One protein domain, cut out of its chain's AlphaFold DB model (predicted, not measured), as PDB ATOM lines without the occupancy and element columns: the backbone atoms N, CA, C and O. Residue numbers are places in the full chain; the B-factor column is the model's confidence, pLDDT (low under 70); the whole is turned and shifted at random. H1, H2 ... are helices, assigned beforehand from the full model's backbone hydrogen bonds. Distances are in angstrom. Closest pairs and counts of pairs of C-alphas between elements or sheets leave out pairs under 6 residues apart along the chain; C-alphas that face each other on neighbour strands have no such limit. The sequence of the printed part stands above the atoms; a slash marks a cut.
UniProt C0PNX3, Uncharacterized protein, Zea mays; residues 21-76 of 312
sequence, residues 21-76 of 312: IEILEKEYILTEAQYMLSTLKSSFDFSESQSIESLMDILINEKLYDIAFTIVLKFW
ATOM      1  N   ILE A  21      99.960 113.369 126.380       83.00
ATOM      2  CA  ILE A  21     101.033 113.214 125.396       83.00
ATOM      3  C   ILE A  21     102.202 114.141 125.752       83.00
ATOM      4  O   ILE A  21     103.355 113.762 125.574       83.00
ATOM      5  N   GLU A  22     101.929 115.319 126.320       82.88
ATOM      6  CA  GLU A  22     102.963 116.277 126.703       82.88
ATOM      7  C   GLU A  22     103.785 115.789 127.907       82.88
ATOM      8  O   GLU A  22     104.995 116.017 127.971       82.88
ATOM      9  N   ILE A  23     103.147 115.089 128.850       84.94
ATOM     10  CA  ILE A  23     103.835 114.457 129.985       84.94
ATOM     11  C   ILE A  23     104.681 113.284 129.485       84.94
ATOM     12  O   ILE A  23     105.857 113.192 129.833       84.94
ATOM     13  N   LEU A  24     104.120 112.445 128.610       86.44
ATOM     14  CA  LEU A  24     104.830 111.298 128.049       86.44
ATOM     15  C   LEU A  24     106.052 111.722 127.219       86.44
ATOM     16  O   LEU A  24     107.108 111.106 127.326       86.44
ATOM     17  N   GLU A  25     105.942 112.788 126.421       86.56
ATOM     18  CA  GLU A  25     107.079 113.345 125.676       86.56
ATOM     19  C   GLU A  25     108.198 113.823 126.611       86.56
ATOM     20  O   GLU A  25     109.375 113.577 126.346       86.56
ATOM     21  N   LYS A  26     107.851 114.491 127.719       86.19
ATOM     22  CA  LYS A  26     108.827 114.955 128.716       86.19
ATOM     23  C   LYS A  26     109.530 113.778 129.391       86.19
ATOM     24  O   LYS A  26     110.757 113.768 129.473       86.19
ATOM     25  N   GLU A  27     108.779 112.767 129.820       85.44
ATOM     26  CA  GLU A  27     109.344 111.547 130.410       85.44
ATOM     27  C   GLU A  27     110.234 110.786 129.421       85.44
ATOM     28  O   GLU A  27     111.314 110.321 129.796       85.44
ATOM     29  N   TYR A  28     109.835 110.720 128.146       88.75
ATOM     30  CA  TYR A  28     110.645 110.127 127.084       88.75
ATOM     31  C   TYR A  28     111.990 110.848 126.933       88.75
ATOM     32  O   TYR A  28     113.030 110.194 126.977       88.75
ATOM     33  N   ILE A  29     111.992 112.183 126.835       88.69
ATOM     34  CA  ILE A  29     113.225 112.978 126.690       88.69
ATOM     35  C   ILE A  29     114.150 112.788 127.901       88.69
ATOM     36  O   ILE A  29     115.364 112.662 127.735       88.69
ATOM     37  N   LEU A  30     113.601 112.746 129.121       86.31
ATOM     38  CA  LEU A  30     114.399 112.489 130.325       86.31
ATOM     39  C   LEU A  30     115.005 111.087 130.306       86.31
ATOM     40  O   LEU A  30     116.191 110.932 130.588       86.31
ATOM     41  N   THR A  31     114.219 110.081 129.930       85.44
ATOM     42  CA  THR A  31     114.687 108.692 129.844       85.44
ATOM     43  C   THR A  31     115.775 108.546 128.780       85.44
ATOM     44  O   THR A  31     116.795 107.905 129.017       85.44
ATOM     45  N   GLU A  32     115.602 109.189 127.624       86.06
ATOM     46  CA  GLU A  32     116.591 109.237 126.546       86.06
ATOM     47  C   GLU A  32     117.898 109.910 127.005       86.06
ATOM     48  O   GLU A  32     118.990 109.384 126.765       86.06
ATOM     49  N   ALA A  33     117.807 111.022 127.740       85.00
ATOM     50  CA  ALA A  33     118.965 111.699 128.318       85.00
ATOM     51  C   ALA A  33     119.729 110.811 129.312       85.00
ATOM     52  O   ALA A  33     120.957 110.707 129.246       85.00
ATOM     53  N   GLN A  34     119.008 110.143 130.214       82.81
ATOM     54  CA  GLN A  34     119.590 109.220 131.192       82.81
ATOM     55  C   GLN A  34     120.229 108.005 130.511       82.81
ATOM     56  O   GLN A  34     121.333 107.592 130.874       82.81
ATOM     57  N   TYR A  35     119.577 107.462 129.481       83.88
ATOM     58  CA  TYR A  35     120.115 106.368 128.683       83.88
ATOM     59  C   TYR A  35     121.456 106.757 128.052       83.88
ATOM     60  O   TYR A  35     122.448 106.051 128.237       83.88
ATOM     61  N   MET A  36     121.536 107.916 127.393       82.81
ATOM     62  CA  MET A  36     122.790 108.371 126.785       82.81
ATOM     63  C   MET A  36     123.900 108.616 127.807       82.81
ATOM     64  O   MET A  36     125.035 108.192 127.585       82.81
ATOM     65  N   LEU A  37     123.589 109.205 128.962       82.12
ATOM     66  CA  LEU A  37     124.571 109.354 130.040       82.12
ATOM     67  C   LEU A  37     125.076 108.003 130.565       82.12
ATOM     68  O   LEU A  37     126.276 107.846 130.786       82.12
ATOM     69  N   SER A  38     124.193 107.009 130.686       80.56
ATOM     70  CA  SER A  38     124.563 105.641 131.082       80.56
ATOM     71  C   SER A  38     125.519 104.995 130.079       80.56
ATOM     72  O   SER A  38     126.455 104.299 130.470       80.56
ATOM     73  N   THR A  39     125.305 105.230 128.777       80.12
ATOM     74  CA  THR A  39     126.182 104.677 127.732       80.12
ATOM     75  C   THR A  39     127.585 105.276 127.756       80.12
ATOM     76  O   THR A  39     128.546 104.580 127.438       80.12
ATOM     77  N   LEU A  40     127.721 106.542 128.161       73.31
ATOM     78  CA  LEU A  40     129.012 107.225 128.248       73.31
ATOM     79  C   LEU A  40     129.738 106.952 129.570       73.31
ATOM     80  O   LEU A  40     130.968 106.929 129.604       73.31
ATOM     81  N   LYS A  41     128.995 106.734 130.660       67.50
ATOM     82  CA  LYS A  41     129.546 106.619 132.011       67.50
ATOM     83  C   LYS A  41     128.977 105.394 132.712       67.50
ATOM     84  O   LYS A  41     127.906 105.430 133.306       67.50
ATOM     85  N   SER A  42     129.753 104.313 132.707       56.84
ATOM     86  CA  SER A  42     129.363 103.021 133.289       56.84
ATOM     87  C   SER A  42     129.185 103.026 134.817       56.84
ATOM     88  O   SER A  42     128.812 102.001 135.376       56.84
ATOM     89  N   SER A  43     129.490 104.133 135.504       55.84
ATOM     90  CA  SER A  43     129.424 104.275 136.967       55.84
ATOM     91  C   SER A  43     128.480 105.391 137.431       55.84
ATOM     92  O   SER A  43     128.661 105.923 138.527       55.84
ATOM     93  N   PHE A  44     127.568 105.853 136.574       59.91
ATOM     94  CA  PHE A  44     126.659 106.935 136.937       59.91
ATOM     95  C   PHE A  44     125.414 106.376 137.635       59.91
ATOM     96  O   PHE A  44     124.542 105.799 136.990       59.91
ATOM     97  N   ASP A  45     125.342 106.545 138.956       58.50
ATOM     98  CA  ASP A  45     124.175 106.145 139.741       58.50
ATOM     99  C   ASP A  45     123.061 107.186 139.575       58.50
ATOM    100  O   ASP A  45     123.153 108.326 140.046       58.50
ATOM    101  N   PHE A  46     121.986 106.797 138.890       58.53
ATOM    102  CA  PHE A  46     120.776 107.607 138.817       58.53
ATOM    103  C   PHE A  46     120.060 107.561 140.163       58.53
ATOM    104  O   PHE A  46     119.570 106.519 140.589       58.53
ATOM    105  N   SER A  47     119.989 108.710 140.831       58.16
ATOM    106  CA  SER A  47     119.076 108.893 141.958       58.16
ATOM    107  C   SER A  47     117.752 109.419 141.412       58.16
ATOM    108  O   SER A  47     117.748 110.429 140.708       58.16
ATOM    109  N   GLU A  48     116.628 108.791 141.768       56.00
ATOM    110  CA  GLU A  48     115.262 109.228 141.406       56.00
ATOM    111  C   GLU A  48     114.950 110.677 141.843       56.00
ATOM    112  O   GLU A  48     113.982 111.278 141.388       56.00
ATOM    113  N   SER A  49     115.787 111.266 142.702       55.81
ATOM    114  CA  SER A  49     115.696 112.649 143.178       55.81
ATOM    115  C   SER A  49     116.547 113.669 142.408       55.81
ATOM    116  O   SER A  49     116.617 114.826 142.831       55.81
ATOM    117  N   GLN A  50     117.228 113.284 141.321       66.25
ATOM    118  CA  GLN A  50     118.036 114.237 140.552       66.25
ATOM    119  C   GLN A  50     117.144 115.319 139.934       66.25
ATOM    120  O   GLN A  50     116.197 115.038 139.199       66.25
ATOM    121  N   SER A  51     117.453 116.582 140.234       80.19
ATOM    122  CA  SER A  51     116.759 117.711 139.623       80.19
ATOM    123  C   SER A  51     117.105 117.792 138.135       80.19
ATOM    124  O   SER A  51     118.232 117.492 137.731       80.19
ATOM    125  N   ILE A  52     116.163 118.257 137.312       81.56
ATOM    126  CA  ILE A  52     116.380 118.461 135.868       81.56
ATOM    127  C   ILE A  52     117.585 119.388 135.627       81.56
ATOM    128  O   ILE A  52     118.362 119.173 134.703       81.56
ATOM    129  N   GLU A  53     117.794 120.378 136.498       80.31
ATOM    130  CA  GLU A  53     118.953 121.278 136.449       80.31
ATOM    131  C   GLU A  53     120.283 120.539 136.631       80.31
ATOM    132  O   GLU A  53     121.215 120.781 135.867       80.31
ATOM    133  N   SER A  54     120.349 119.601 137.581       81.81
ATOM    134  CA  SER A  54     121.544 118.776 137.794       81.81
ATOM    135  C   SER A  54     121.828 117.870 136.596       81.81
ATOM    136  O   SER A  54     122.971 117.786 136.150       81.81
ATOM    137  N   LEU A  55     120.781 117.271 136.015       83.44
ATOM    138  CA  LEU A  55     120.882 116.454 134.806       83.44
ATOM    139  C   LEU A  55     121.409 117.272 133.621       83.44
ATOM    140  O   LEU A  55     122.300 116.816 132.909       83.44
ATOM    141  N   MET A  56     120.905 118.497 133.431       83.94
ATOM    142  CA  MET A  56     121.397 119.404 132.393       83.94
ATOM    143  C   MET A  56     122.877 119.737 132.571       83.94
ATOM    144  O   MET A  56     123.622 119.691 131.596       83.94
ATOM    145  N   ASP A  57     123.319 120.035 133.793       83.62
ATOM    146  CA  ASP A  57     124.727 120.355 134.052       83.62
ATOM    147  C   ASP A  57     125.640 119.182 133.685       83.62
ATOM    148  O   ASP A  57     126.702 119.371 133.090       83.62
ATOM    149  N   ILE A  58     125.205 117.955 133.983       83.56
ATOM    150  CA  ILE A  58     125.925 116.738 133.605       83.56
ATOM    151  C   ILE A  58     125.956 116.584 132.081       83.56
ATOM    152  O   ILE A  58     127.029 116.367 131.525       83.56
ATOM    153  N   LEU A  59     124.824 116.758 131.390       83.50
ATOM    154  CA  LEU A  59     124.760 116.681 129.925       83.50
ATOM    155  C   LEU A  59     125.699 117.692 129.253       83.50
ATOM    156  O   LEU A  59     126.398 117.346 128.304       83.50
ATOM    157  N   ILE A  60     125.750 118.927 129.755       85.00
ATOM    158  CA  ILE A  60     126.612 119.989 129.216       85.00
ATOM    159  C   ILE A  60     128.091 119.677 129.477       85.00
ATOM    160  O   ILE A  60     128.934 119.900 128.607       85.00
ATOM    161  N   ASN A  61     128.424 119.140 130.652       83.00
ATOM    162  CA  ASN A  61     129.789 118.721 130.979       83.00
ATOM    163  C   ASN A  61     130.262 117.544 130.117       83.00
ATOM    164  O   ASN A  61     131.407 117.534 129.668       83.00
ATOM    165  N   GLU A  62     129.373 116.596 129.827       81.62
ATOM    166  CA  GLU A  62     129.648 115.435 128.969       81.62
ATOM    167  C   GLU A  62     129.438 115.745 127.464       81.62
ATOM    168  O   GLU A  62     129.520 114.852 126.624       81.62
ATOM    169  N   LYS A  63     129.225 117.023 127.098       80.94
ATOM    170  CA  LYS A  63     129.101 117.548 125.716       80.94
ATOM    171  C   LYS A  63     127.891 117.043 124.920       80.94
ATOM    172  O   LYS A  63     127.873 117.112 123.692       80.94
ATOM    173  N   LEU A  64     126.847 116.592 125.606       82.50
ATOM    174  CA  LEU A  64     125.563 116.192 125.025       82.50
ATOM    175  C   LEU A  64     124.625 117.400 124.863       82.50
ATOM    176  O   LEU A  64     123.549 117.477 125.462       82.50
ATOM    177  N   TYR A  65     125.048 118.373 124.053       84.75
ATOM    178  CA  TYR A  65     124.351 119.655 123.921       84.75
ATOM    179  C   TYR A  65     122.968 119.535 123.266       84.75
ATOM    180  O   TYR A  65     122.041 120.207 123.708       84.75
ATOM    181  N   ASP A  66     122.787 118.659 122.270       85.00
ATOM    182  CA  ASP A  66     121.501 118.489 121.572       85.00
ATOM    183  C   ASP A  66     120.360 118.125 122.531       85.00
ATOM    184  O   ASP A  66     119.262 118.688 122.467       85.00
ATOM    185  N   ILE A  67     120.634 117.215 123.466       84.88
ATOM    186  CA  ILE A  67     119.656 116.772 124.464       84.88
ATOM    187  C   ILE A  67     119.453 117.845 125.522       84.88
ATOM    188  O   ILE A  67     118.313 118.123 125.885       84.88
ATOM    189  N   ALA A  68     120.529 118.508 125.962       85.00
ATOM    190  CA  ALA A  68     120.431 119.630 126.892       85.00
ATOM    191  C   ALA A  68     119.537 120.747 126.324       85.00
ATOM    192  O   ALA A  68     118.609 121.197 126.993       85.00
ATOM    193  N   PHE A  69     119.735 121.141 125.062       86.19
ATOM    194  CA  PHE A  69     118.888 122.136 124.403       86.19
ATOM    195  C   PHE A  69     117.456 121.640 124.180       86.19
ATOM    196  O   PHE A  69     116.515 122.420 124.322       86.19
ATOM    197  N   THR A  70     117.261 120.358 123.864       86.94
ATOM    198  CA  THR A  70     115.918 119.767 123.726       86.94
ATOM    199  C   THR A  70     115.153 119.822 125.048       86.94
ATOM    200  O   THR A  70     113.992 120.237 125.068       86.94
ATOM    201  N   ILE A  71     115.819 119.497 126.158       85.31
ATOM    202  CA  ILE A  71     115.273 119.633 127.510       85.31
ATOM    203  C   ILE A  71     114.930 121.104 127.786       85.31
ATOM    204  O   ILE A  71     113.793 121.392 128.160       85.31
ATOM    205  N   VAL A  72     115.838 122.049 127.505       86.06
ATOM    206  CA  VAL A  72     115.586 123.494 127.689       86.06
ATOM    207  C   VAL A  72     114.326 123.961 126.952       86.06
ATOM    208  O   VAL A  72     113.487 124.646 127.533       86.06
ATOM    209  N   LEU A  73     114.155 123.562 125.693       85.38
ATOM    210  CA  LEU A  73     113.020 123.990 124.874       85.38
ATOM    211  C   LEU A  73     111.681 123.363 125.287       85.38
ATOM    212  O   LEU A  73     110.640 123.981 125.079       85.38
ATOM    213  N   LYS A  74     111.686 122.136 125.820       85.12
ATOM    214  CA  LYS A  74     110.462 121.377 126.133       85.12
ATOM    215  C   LYS A  74     109.990 121.536 127.579       85.12
ATOM    216  O   LYS A  74     108.794 121.420 127.838       85.12
ATOM    217  N   PHE A  75     110.900 121.784 128.520       82.44
ATOM    218  CA  PHE A  75     110.575 121.812 129.950       82.44
ATOM    219  C   PHE A  75     110.280 123.206 130.500       82.44
ATOM    220  O   PHE A  75     109.533 123.324 131.475       82.44
ATOM    221  N   TRP A  76     110.820 124.264 129.892       83.19
ATOM    222  CA  TRP A  76     110.636 125.629 130.382       83.19
ATOM    223  C   TRP A  76     109.661 126.429 129.523       83.19
ATOM    224  O   TRP A  76     109.475 126.182 128.338       83.19
TER     225      TRP A  76
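This is residues 21 to 76 of the 312 residues of an uncharacterized protein of Zea mays (UniProt C0PNX3). A long helix, H1, makes the length of this small three-helix bundle, and a hairpin of two shorter helices, H2 and H3, packs along one side of it, with H3 touching H1. A long loop, residues 41 to 51, leaves the far end of H1 and folds back to the start of H2. The printed part has 56 residues, with three named helices in the order H1, H2, H3 and no named strand; its class is all helix. It is compact, with a radius of gyration of the C-alphas of 10.7 A, and only just elongated, with spans of 32 by 21 by 17 A.

Begin at residue 21, where H1, residues 21 to 40, sets out. Go on to H2, residues 52 to 61, which is close to H1 but not clearly touching it: the closest C-alphas, those of Leu 37 and Leu 59, are 7.3 A apart. These two helices run the same way at a steep tilt of 39 degrees. Next comes H3, residues 65 to 75, and here you find that H2 and H3 touch, their closest C-alphas being those of Met 56 and Ala 68, 5.6 A apart. They form a helical hairpin, running opposite ways at a shallow tilt of 18 degrees. H3 also touches H1, which meets it with residues 26 to 33 alone; look at Ala 33 and Ile 67, whose C-alphas are the closest of the two helices at 6.4 A. H1 and H3 run opposite ways at a shallow tilt of 23 degrees. In the backbones of H1, H2 and H3, every O i to N i+4 pair is within hydrogen-bond range.

Find C-alpha 21 at (101.033, 113.214, 125.396); from there H1 runs through its 20 residues to C-alpha 40 at (129.012, 107.225, 128.248), 28.8 A away. H2 begins at Ile 52 and ends at Asn 61, 14.3 A from first to last C-alpha. H3 begins at Tyr 65 and measures 15.2 A to its last C-alpha, that of Phe 75, at (110.575, 121.812, 129.950).

The two C-alphas farthest apart are those of Ile 21 and Ser 43, at 31.9 A, while those of the first and last printed residues, Ile 21 and Trp 76, are 16.5 A apart. The printed part has no cut. The link from H1 to H2, with 11 residues, is long, and the link from H2 to H3, with 3 residues, is tight. Look at the B-factor column for the model's confidence: the mean pLDDT of the printed part is 79.5, and residues 41 to 50 are under 70.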